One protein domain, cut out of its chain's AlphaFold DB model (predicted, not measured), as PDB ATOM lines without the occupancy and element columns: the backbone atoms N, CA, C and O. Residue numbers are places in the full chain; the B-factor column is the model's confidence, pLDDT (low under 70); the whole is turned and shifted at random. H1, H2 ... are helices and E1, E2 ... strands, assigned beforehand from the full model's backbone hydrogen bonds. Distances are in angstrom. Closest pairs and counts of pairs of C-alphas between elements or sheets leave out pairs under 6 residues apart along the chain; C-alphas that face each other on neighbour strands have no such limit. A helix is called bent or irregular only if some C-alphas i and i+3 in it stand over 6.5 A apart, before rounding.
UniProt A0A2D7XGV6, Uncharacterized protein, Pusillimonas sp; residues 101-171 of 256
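This is residues 101 to 171 of the 256 residues of an uncharacterized protein of Pusillimonas sp (UniProt A0A2D7XGV6). A long helix, H2, is bent into two arms at 61 degrees; the short helix H1 sits in the angle between them, and a small three-stranded antiparallel sheet makes one end of the domain. H2a only grazes that sheet, while the stretch from E1 to H1 makes the opposite end. The printed part has 71 residues, with two named helices and three named strands in the order E1, H1, E2, E3, H2; the sheet's order is E1, E2, E3, and the class is mixed, helices and strands. It is compact, with a radius of gyration of the C-alphas of 11.5 A, and rounded, spanning 33 by 24 by 19 A.

Start at Glu 101; residues 101 to 102 pair antiparallel with residues 105 to 106 of E1. Find C-alpha 105 at (15.486, 30.434, -21.747), where E1 begins, running to residue 107. H1 takes residues 118 to 124 and measures 9.9 A. E2 follows at residues 126 to 131, 15.0 A long, and E3 at residues 134 to 137, 9.7 A. H2, residues 143 to 169, was assigned as one helix by its hydrogen bonds, but it is bent: C-alphas 153 and 156 are 9.5 A apart. H2a, residues 143 to 153, measures 15.4 A from C-alpha 143 at (26.742, 38.814, -14.204). H2b, residues 156 to 169, measures 21.6 A and ends at C-alpha 169 at (19.096, 21.836, -8.629); it is irregular, with C-alphas 156 and 159 7.2 A apart.

In the sheet, look first at E1 and E2, antiparallel at 166 degrees, with N 106 and O 128 2.8 A apart, within hydrogen-bond range. E2 and E3 form a hairpin, antiparallel at 162 degrees, with N 136 and O 129 within that range at 2.8 A. H2a is on the sheet but only grazes it, with residues 143 to 153; the closest C-alphas of H2a and E2 are those of Lys 146 and Phe 126, 6.8 A. H1 is only just on the sheet, with 5 pairs of C-alphas within 10 A, and only grazes it. H1 touches H2a about perpendicular at 76 degrees, closest at the C-alphas of Val 123 and Glu 147, 5.8 A. H1 also touches H2b, about perpendicular at 87 degrees, closest at the C-alphas of Phe 119 and Ser 162, 6.6 A; H2b does this with residues 162 to 166 alone. H2b is not on the sheet. In H1 and H2a every O i to N i+4 pair is within hydrogen-bond range; in H2b 9 of 10 are.

The two C-alphas farthest apart are those of Ile 113 and Lys 132, 35.1 A. The printed part has no cut and no long link. The model's mean pLDDT over the printed part is 90.8, and residue 156 alone is under 70.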
ATOM      1  N   GLU A 101      15.696  24.189 -18.781       95.19
ATOM      2  CA  GLU A 101      14.936  24.982 -19.740       95.19
ATOM      3  C   GLU A 101      13.694  25.561 -19.067       95.19
ATOM      4  O   GLU A 101      12.942  24.861 -18.388       95.19
ATOM      5  N   TYR A 102      13.466  26.856 -19.267       94.25
ATOM      6  CA  TYR A 102      12.261  27.531 -18.806       94.25
ATOM      7  C   TYR A 102      11.782  28.504 -19.874       94.25
ATOM      8  O   TYR A 102      12.418  29.528 -20.135       94.25
ATOM      9  N   LYS A 103      10.634  28.190 -20.482       91.69
ATOM     10  CA  LYS A 103      10.095  28.924 -21.634       91.69
ATOM     11  C   LYS A 103      11.161  29.018 -22.738       91.69
ATOM     12  O   LYS A 103      11.702  28.004 -23.158       91.69
ATOM     13  N   ASP A 104      11.481  30.230 -23.170       92.25
ATOM     14  CA  ASP A 104      12.470  30.530 -24.201       92.25
ATOM     15  C   ASP A 104      13.905  30.669 -23.655       92.25
ATOM     16  O   ASP A 104      14.768  31.181 -24.364       92.25
ATOM     17  N   MET A 105      14.182  30.275 -22.406       94.75
ATOM     18  CA  MET A 105      15.486  30.434 -21.747       94.75
ATOM     19  C   MET A 105      16.129  29.090 -21.407       94.75
ATOM     20  O   MET A 105      15.455  28.150 -20.993       94.75
ATOM     21  N   ILE A 106      17.456  29.038 -21.526       96.19
ATOM     22  CA  ILE A 106      18.284  27.871 -21.219       96.19
ATOM     23  C   ILE A 106      19.344  28.274 -20.196       96.19
ATOM     24  O   ILE A 106      20.019  29.300 -20.346       96.19
ATOM     25  N   PHE A 107      19.516  27.427 -19.187       95.62
ATOM     26  CA  PHE A 107      20.465  27.591 -18.097       95.62
ATOM     27  C   PHE A 107      21.411  26.389 -18.049       95.62
ATOM     28  O   PHE A 107      20.991  25.233 -18.131       95.62
ATOM     29  N   ASN A 108      22.708  26.661 -17.935       94.56
ATOM     30  CA  ASN A 108      23.731  25.633 -17.801       94.56
ATOM     31  C   ASN A 108      23.650  24.937 -16.433       94.56
ATOM     32  O   ASN A 108      23.067  25.443 -15.475       94.56
ATOM     33  N   ILE A 109      24.285  23.769 -16.347       93.00
ATOM     34  CA  ILE A 109      24.556  23.108 -15.071       93.00
ATOM     35  C   ILE A 109      25.485  24.022 -14.255       93.00
ATOM     36  O   ILE A 109      26.507  24.461 -14.793       93.00
ATOM     37  N   PRO A 110      25.170  24.298 -12.979       92.44
ATOM     38  CA  PRO A 110      26.000  25.146 -12.140       92.44
ATOM     39  C   PRO A 110      27.467  24.735 -12.057       92.44
ATOM     40  O   PRO A 110      27.805  23.565 -11.850       92.44
ATOM     41  N   LYS A 111      28.335  25.741 -12.188       90.38
ATOM     42  CA  LYS A 111      29.787  25.563 -12.260       90.38
ATOM     43  C   LYS A 111      30.474  25.751 -10.910       90.38
ATOM     44  O   LYS A 111      31.479  25.095 -10.662       90.38
ATOM     45  N   GLN A 112      29.984  26.638 -10.044       90.94
ATOM     46  CA  GLN A 112      30.647  26.951  -8.770       90.94
ATOM     47  C   GLN A 112      30.272  25.956  -7.666       90.94
ATOM     48  O   GLN A 112      29.161  25.431  -7.658       90.94
ATOM     49  N   ILE A 113      31.192  25.727  -6.725       90.31
ATOM     50  CA  ILE A 113      30.970  24.873  -5.542       90.31
ATOM     51  C   ILE A 113      29.928  25.467  -4.584       90.31
ATOM     52  O   ILE A 113      29.215  24.729  -3.915       90.31
ATOM     53  N   TYR A 114      29.841  26.794  -4.504       88.94
ATOM     54  CA  TYR A 114      28.909  27.482  -3.620       88.94
ATOM     55  C   TYR A 114      28.414  28.770  -4.258       88.94
ATOM     56  O   TYR A 114      29.192  29.513  -4.852       88.94
ATOM     57  N   TYR A 115      27.132  29.063  -4.063       86.94
ATOM     58  CA  TYR A 115      26.536  30.348  -4.399       86.94
ATOM     59  C   TYR A 115      25.950  30.965  -3.134       86.94
ATOM     60  O   TYR A 115      25.269  30.295  -2.365       86.94
ATOM     61  N   LYS A 116      26.174  32.269  -2.932       82.00
ATOM     62  CA  LYS A 116      25.670  32.995  -1.751       82.00
ATOM     63  C   LYS A 116      24.156  32.946  -1.630       82.00
ATOM     64  O   LYS A 116      23.616  32.983  -0.529       82.00
ATOM     65  N   ASN A 117      23.481  32.952  -2.770       84.88
ATOM     66  CA  ASN A 117      22.050  32.788  -2.849       84.88
ATOM     67  C   ASN A 117      21.684  32.127  -4.183       84.88
ATOM     68  O   ASN A 117      22.470  32.074  -5.129       84.88
ATOM     69  N   LYS A 118      20.454  31.629  -4.247       84.88
ATOM     70  CA  LYS A 118      19.971  30.842  -5.381       84.88
ATOM     71  C   LYS A 118      19.754  31.673  -6.647       84.88
ATOM     72  O   LYS A 118      19.926  31.166  -7.751       84.88
ATOM     73  N   PHE A 119      19.426  32.954  -6.496       88.81
ATOM     74  CA  PHE A 119      19.285  33.865  -7.627       88.81
ATOM     75  C   PHE A 119      20.638  34.136  -8.297       88.81
ATOM     76  O   PHE A 119      20.711  34.124  -9.521       88.81
ATOM     77  N   ASP A 120      21.721  34.265  -7.525       90.81
ATOM     78  CA  ASP A 120      23.075  34.371  -8.083       90.81
ATOM     79  C   ASP A 120      23.424  33.125  -8.908       90.81
ATOM     80  O   ASP A 120      23.955  33.246 -10.009       90.81
ATOM     81  N   CYS A 121      23.074  31.933  -8.409       91.62
ATOM     82  CA  CYS A 121      23.251  30.680  -9.147       91.62
ATOM     83  C   CYS A 121      22.476  30.691 -10.470       91.62
ATOM     84  O   CYS A 121      23.035  30.385 -11.523       91.62
ATOM     85  N   LEU A 122      21.206  31.095 -10.438       93.31
ATOM     86  CA  LEU A 122      20.361  31.204 -11.624       93.31
ATOM     87  C   LEU A 122      20.954  32.167 -12.669       93.31
ATOM     88  O   LEU A 122      21.051  31.819 -13.845       93.31
ATOM     89  N   VAL A 123      21.368  33.366 -12.247       93.88
ATOM     90  CA  VAL A 123      21.918  34.399 -13.138       93.88
ATOM     91  C   VAL A 123      23.255  33.969 -13.734       93.88
ATOM     92  O   VAL A 123      23.455  34.106 -14.941       93.88
ATOM     93  N   ASP A 124      24.165  33.431 -12.919       93.25
ATOM     94  CA  ASP A 124      25.491  32.991 -13.368       93.25
ATOM     95  C   ASP A 124      25.381  31.927 -14.472       93.25
ATOM     96  O   ASP A 124      26.086  31.970 -15.487       93.25
ATOM     97  N   ASN A 125      24.404  31.032 -14.314       93.81
ATOM     98  CA  ASN A 125      24.166  29.917 -15.220       93.81
ATOM     99  C   ASN A 125      23.229  30.236 -16.386       93.81
ATOM    100  O   ASN A 125      22.993  29.364 -17.221       93.81
ATOM    101  N   PHE A 126      22.737  31.470 -16.512       95.44
ATOM    102  CA  PHE A 126      21.923  31.870 -17.653       95.44
ATOM    103  C   PHE A 126      22.764  31.858 -18.942       95.44
ATOM    104  O   PHE A 126      23.725  32.621 -19.094       95.44
ATOM    105  N   TYR A 127      22.424  30.941 -19.854       96.19
ATOM    106  CA  TYR A 127      23.248  30.606 -21.016       96.19
ATOM    107  C   TYR A 127      22.735  31.242 -22.303       96.19
ATOM    108  O   TYR A 127      23.503  31.852 -23.052       96.19
ATOM    109  N   SER A 128      21.441  31.093 -22.581       96.44
ATOM    110  CA  SER A 128      20.847  31.610 -23.809       96.44
ATOM    111  C   SER A 128      19.356  31.846 -23.674       96.44
ATOM    112  O   SER A 128      18.698  31.239 -22.832       96.44
ATOM    113  N   PHE A 129      18.811  32.666 -24.565       95.38
ATOM    114  CA  PHE A 129      17.373  32.868 -24.684       95.38
ATOM    115  C   PHE A 129      16.943  33.079 -26.136       95.38
ATOM    116  O   PHE A 129      17.762  33.439 -26.985       95.38
ATOM    117  N   LYS A 130      15.663  32.855 -26.429       93.75
ATOM    118  CA  LYS A 130      15.083  32.966 -27.768       93.75
ATOM    119  C   LYS A 130      14.262  34.253 -27.908       93.75
ATOM    120  O   LYS A 130      13.426  34.563 -27.065       93.75
ATOM    121  N   ILE A 131      14.478  35.004 -28.991       87.69
ATOM    122  CA  ILE A 131      13.617  36.124 -29.410       87.69
ATOM    123  C   ILE A 131      13.246  35.918 -30.873       87.69
ATOM    124  O   ILE A 131      14.133  35.924 -31.721       87.69
ATOM    125  N   LYS A 132      11.945  35.834 -31.188       83.56
ATOM    126  CA  LYS A 132      11.441  35.777 -32.579       83.56
ATOM    127  C   LYS A 132      12.201  34.756 -33.444       83.56
ATOM    128  O   LYS A 132      12.657  35.078 -34.532       83.56
ATOM    129  N   ASP A 133      12.367  33.550 -32.911       85.38
ATOM    130  CA  ASP A 133      13.088  32.433 -33.536       85.38
ATOM    131  C   ASP A 133      14.621  32.481 -33.566       85.38
ATOM    132  O   ASP A 133      15.241  31.446 -33.809       85.38
ATOM    133  N   ASP A 134      15.239  33.582 -33.141       92.88
ATOM    134  CA  ASP A 134      16.690  33.666 -32.968       92.88
ATOM    135  C   ASP A 134      17.122  33.302 -31.543       92.88
ATOM    136  O   ASP A 134      16.661  33.900 -30.567       92.88
ATOM    137  N   ILE A 135      18.087  32.386 -31.422       95.00
ATOM    138  CA  ILE A 135      18.755  32.076 -30.151       95.00
ATOM    139  C   ILE A 135      19.900  33.070 -29.930       95.00
ATOM    140  O   ILE A 135      20.807  33.202 -30.754       95.00
ATOM    141  N   LYS A 136      19.880  33.762 -28.791       95.50
ATOM    142  CA  LYS A 136      20.968  34.620 -28.318       95.50
ATOM    143  C   LYS A 136      21.731  33.901 -27.214       95.50
ATOM    144  O   LYS A 136      21.194  33.678 -26.133       95.50
ATOM    145  N   ILE A 137      22.983  33.549 -27.496       96.06
ATOM    146  CA  ILE A 137      23.920  32.990 -26.514       96.06
ATOM    147  C   ILE A 137      24.587  34.151 -25.776       96.06
ATOM    148  O   ILE A 137      25.129  35.057 -26.410       96.06
ATOM    149  N   ILE A 138      24.548  34.118 -24.445       94.50
ATOM    150  CA  ILE A 138      25.027  35.190 -23.559       94.50
ATOM    151  C   ILE A 138      26.047  34.694 -22.532       94.50
ATOM    152  O   ILE A 138      26.277  35.337 -21.515       94.50
ATOM    153  N   GLU A 139      26.689  33.554 -22.787       88.94
ATOM    154  CA  GLU A 139      27.665  32.962 -21.866       88.94
ATOM    155  C   GLU A 139      28.778  33.941 -21.457       88.94
ATOM    156  O   GLU A 139      29.111  34.019 -20.278       88.94
ATOM    157  N   ASN A 140      29.265  34.744 -22.411       91.38
ATOM    158  CA  ASN A 140      30.339  35.726 -22.217       91.38
ATOM    159  C   ASN A 140      29.888  37.041 -21.559       91.38
ATOM    160  O   ASN A 140      30.705  37.946 -21.387       91.38
ATOM    161  N   PHE A 141      28.599  37.194 -21.256       95.50
ATOM    162  CA  PHE A 141      28.074  38.418 -20.659       95.50
ATOM    163  C   PHE A 141      28.431  38.443 -19.173       95.50
ATOM    164  O   PHE A 141      28.467  37.407 -18.503       95.50
ATOM    165  N   SER A 142      28.673  39.636 -18.640       96.00
ATOM    166  CA  SER A 142      28.894  39.817 -17.210       96.00
ATOM    167  C   SER A 142      27.645  39.445 -16.407       96.00
ATOM    168  O   SER A 142      26.517  39.521 -16.900       96.00
ATOM    169  N   PHE A 143      27.839  39.112 -15.129       93.69
ATOM    170  CA  PHE A 143      26.742  38.814 -14.204       93.69
ATOM    171  C   PHE A 143      25.647  39.891 -14.238       93.69
ATOM    172  O   PHE A 143      24.468  39.581 -14.378       93.69
ATOM    173  N   LYS A 144      26.039  41.169 -14.192       95.69
ATOM    174  CA  LYS A 144      25.102  42.299 -14.180       95.69
ATOM    175  C   LYS A 144      24.316  42.427 -15.488       95.69
ATOM    176  O   LYS A 144      23.145  42.789 -15.465       95.69
ATOM    177  N   GLU A 145      24.937  42.134 -16.629       96.12
ATOM    178  CA  GLU A 145      24.232  42.119 -17.916       96.12
ATOM    179  C   GLU A 145      23.212  40.977 -17.971       96.12
ATOM    180  O   GLU A 145      22.066  41.209 -18.358       96.12
ATOM    181  N   LYS A 146      23.595  39.772 -17.526       95.25
ATOM    182  CA  LYS A 146      22.683  38.621 -17.431       95.25
ATOM    183  C   LYS A 146      21.505  38.909 -16.501       95.25
ATOM    184  O   LYS A 146      20.368  38.632 -16.869       95.25
ATOM    185  N   GLU A 147      21.761  39.514 -15.343       93.31
ATOM    186  CA  GLU A 147      20.738  39.909 -14.371       93.31
ATOM    187  C   GLU A 147      19.710  40.871 -14.986       93.31
ATOM    188  O   GLU A 147      18.506  40.631 -14.897       93.31
ATOM    189  N   ILE A 148      20.175  41.929 -15.662       93.00
ATOM    190  CA  ILE A 148      19.302  42.916 -16.317       93.00
ATOM    191  C   ILE A 148      18.453  42.254 -17.406       93.00
ATOM    192  O   ILE A 148      17.256  42.521 -17.505       93.00
ATOM    193  N   ILE A 149      19.052  41.388 -18.230       92.62
ATOM    194  CA  ILE A 149      18.321  40.658 -19.273       92.62
ATOM    195  C   ILE A 149      17.245  39.779 -18.636       92.62
ATOM    196  O   ILE A 149      16.090  39.844 -19.049       92.62
ATOM    197  N   LEU A 150      17.603  39.004 -17.613       91.69
ATOM    198  CA  LEU A 150      16.689  38.094 -16.932       91.69
ATOM    199  C   LEU A 150      15.489  38.842 -16.329       91.69
ATOM    200  O   LEU A 150      14.342  38.447 -16.538       91.69
ATOM    201  N   GLN A 151      15.739  39.965 -15.650       88.88
ATOM    202  CA  GLN A 151      14.690  40.820 -15.086       88.88
ATOM    203  C   GLN A 151      13.776  41.408 -16.174       88.88
ATOM    204  O   GLN A 151      12.555  41.416 -16.011       88.88
ATOM    205  N   ASN A 152      14.340  41.847 -17.303       88.62
ATOM    206  CA  ASN A 152      13.568  42.397 -18.422       88.62
ATOM    207  C   ASN A 152      12.716  41.343 -19.143       88.62
ATOM    208  O   ASN A 152      11.626  41.665 -19.611       88.62
ATOM    209  N   LEU A 153      13.202  40.103 -19.249       86.75
ATOM    210  CA  LEU A 153      12.475  39.009 -19.902       86.75
ATOM    211  C   LEU A 153      11.310  38.486 -19.054       86.75
ATOM    212  O   LEU A 153      10.296  38.075 -19.608       86.75
ATOM    213  N   LEU A 154      11.450  38.489 -17.727       82.00
ATOM    214  CA  LEU A 154      10.500  37.836 -16.819       82.00
ATOM    215  C   LEU A 154       9.550  38.789 -16.099       82.00
ATOM    216  O   LEU A 154       8.477  38.364 -15.666       82.00
ATOM    217  N   GLY A 155       9.934  40.052 -15.905       78.56
ATOM    218  CA  GLY A 155       9.171  40.983 -15.075       78.56
ATOM    219  C   GLY A 155       8.885  40.402 -13.682       78.56
ATOM    220  O   GLY A 155       9.792  40.227 -12.873       78.56
ATOM    221  N   PHE A 156       7.617  40.085 -13.395       64.25
ATOM    222  CA  PHE A 156       7.168  39.563 -12.094       64.25
ATOM    223  C   PHE A 156       7.330  38.042 -11.916       64.25
ATOM    224  O   PHE A 156       7.199  37.544 -10.798       64.25
ATOM    225  N   GLU A 157       7.632  37.292 -12.976       82.50
ATOM    226  CA  GLU A 157       7.728  35.823 -12.932       82.50
ATOM    227  C   GLU A 157       9.069  35.303 -12.392       82.50
ATOM    228  O   GLU A 157       9.273  34.094 -12.291       82.50
ATOM    229  N   VAL A 158       9.987  36.192 -12.002       82.44
ATOM    230  CA  VAL A 158      11.312  35.816 -11.476       82.44
ATOM    231  C   VAL A 158      11.195  34.834 -10.309       82.44
ATOM    232  O   VAL A 158      11.972  33.891 -10.215       82.44
ATOM    233  N   LYS A 159      10.185  34.997  -9.445       85.50
ATOM    234  CA  LYS A 159       9.957  34.085  -8.315       85.50
ATOM    235  C   LYS A 159       9.589  32.667  -8.764       85.50
ATOM    236  O   LYS A 159      10.032  31.704  -8.147       85.50
ATOM    237  N   GLU A 160       8.775  32.539  -9.808       90.44
ATOM    238  CA  GLU A 160       8.389  31.236 -10.356       90.44
ATOM    239  C   GLU A 160       9.587  30.546 -11.010       90.44
ATOM    240  O   GLU A 160       9.849  29.380 -10.718       90.44
ATOM    241  N   LEU A 161      10.360  31.282 -11.819       92.69
ATOM    242  CA  LEU A 161      11.601  30.768 -12.394       92.69
ATOM    243  C   LEU A 161      12.560  30.286 -11.301       92.69
ATOM    244  O   LEU A 161      13.031  29.154 -11.380       92.69
ATOM    245  N   SER A 162      12.822  31.110 -10.282       90.00
ATOM    246  CA  SER A 162      13.712  30.733  -9.181       90.00
ATOM    247  C   SER A 162      13.234  29.459  -8.485       90.00
ATOM    248  O   SER A 162      14.038  28.569  -8.257       90.00
ATOM    249  N   ASN A 163      11.931  29.307  -8.225       91.12
ATOM    250  CA  ASN A 163      11.397  28.082  -7.618       91.12
ATOM    251  C   ASN A 163      11.561  26.845  -8.521       91.12
ATOM    252  O   ASN A 163      11.853  25.756  -8.034       91.12
ATOM    253  N   ASN A 164      11.360  26.986  -9.834       93.62
ATOM    254  CA  ASN A 164      11.536  25.874 -10.771       93.62
ATOM    255  C   ASN A 164      13.009  25.483 -10.919       93.62
ATOM    256  O   ASN A 164      13.328  24.295 -10.966       93.62
ATOM    257  N   PHE A 165      13.901  26.472 -10.946       92.88
ATOM    258  CA  PHE A 165      15.338  26.241 -10.961       92.88
ATOM    259  C   PHE A 165      15.814  25.594  -9.659       92.88
ATOM    260  O   PHE A 165      16.566  24.625  -9.709       92.88
ATOM    261  N   ASP A 166      15.305  26.055  -8.514       89.75
ATOM    262  CA  ASP A 166      15.534  25.444  -7.205       89.75
ATOM    263  C   ASP A 166      15.154  23.964  -7.222       89.75
ATOM    264  O   ASP A 166      15.977  23.116  -6.902       89.75
ATOM    265  N   ASN A 167      13.943  23.634  -7.677       91.62
ATOM    266  CA  ASN A 167      13.501  22.245  -7.790       91.62
ATOM    267  C   ASN A 167      14.394  21.423  -8.726       91.62
ATOM    268  O   ASN A 167      14.599  20.232  -8.495       91.62
ATOM    269  N   TYR A 168      14.920  22.033  -9.790       92.88
ATOM    270  CA  TYR A 168      15.857  21.384 -10.699       92.88
ATOM    271  C   TYR A 168      17.175  21.042  -9.989       92.88
ATOM    272  O   TYR A 168      17.538  19.860  -9.969       92.88
ATOM    273  N   ILE A 169      17.821  22.021  -9.343       90.88
ATOM    274  CA  ILE A 169      19.096  21.836  -8.629       90.88
ATOM    275  C   ILE A 169      18.946  21.021  -7.335       90.88
ATOM    276  O   ILE A 169      19.896  20.371  -6.898       90.88
ATOM    277  N   SER A 170      17.747  20.973  -6.745       89.00
ATOM    278  CA  SER A 170      17.443  20.140  -5.576       89.00
ATOM    279  C   SER A 170      17.640  18.644  -5.838       89.00
ATOM    280  O   SER A 170      17.916  17.896  -4.908       89.00
ATOM    281  N   ASN A 171      17.571  18.211  -7.102       88.88
ATOM    282  CA  ASN A 171      17.821  16.818  -7.487       88.88
ATOM    283  C   ASN A 171      19.310  16.474  -7.603       88.88
ATOM    284  O   ASN A 171      19.635  15.384  -8.066       88.88
TER     285      ASN A 171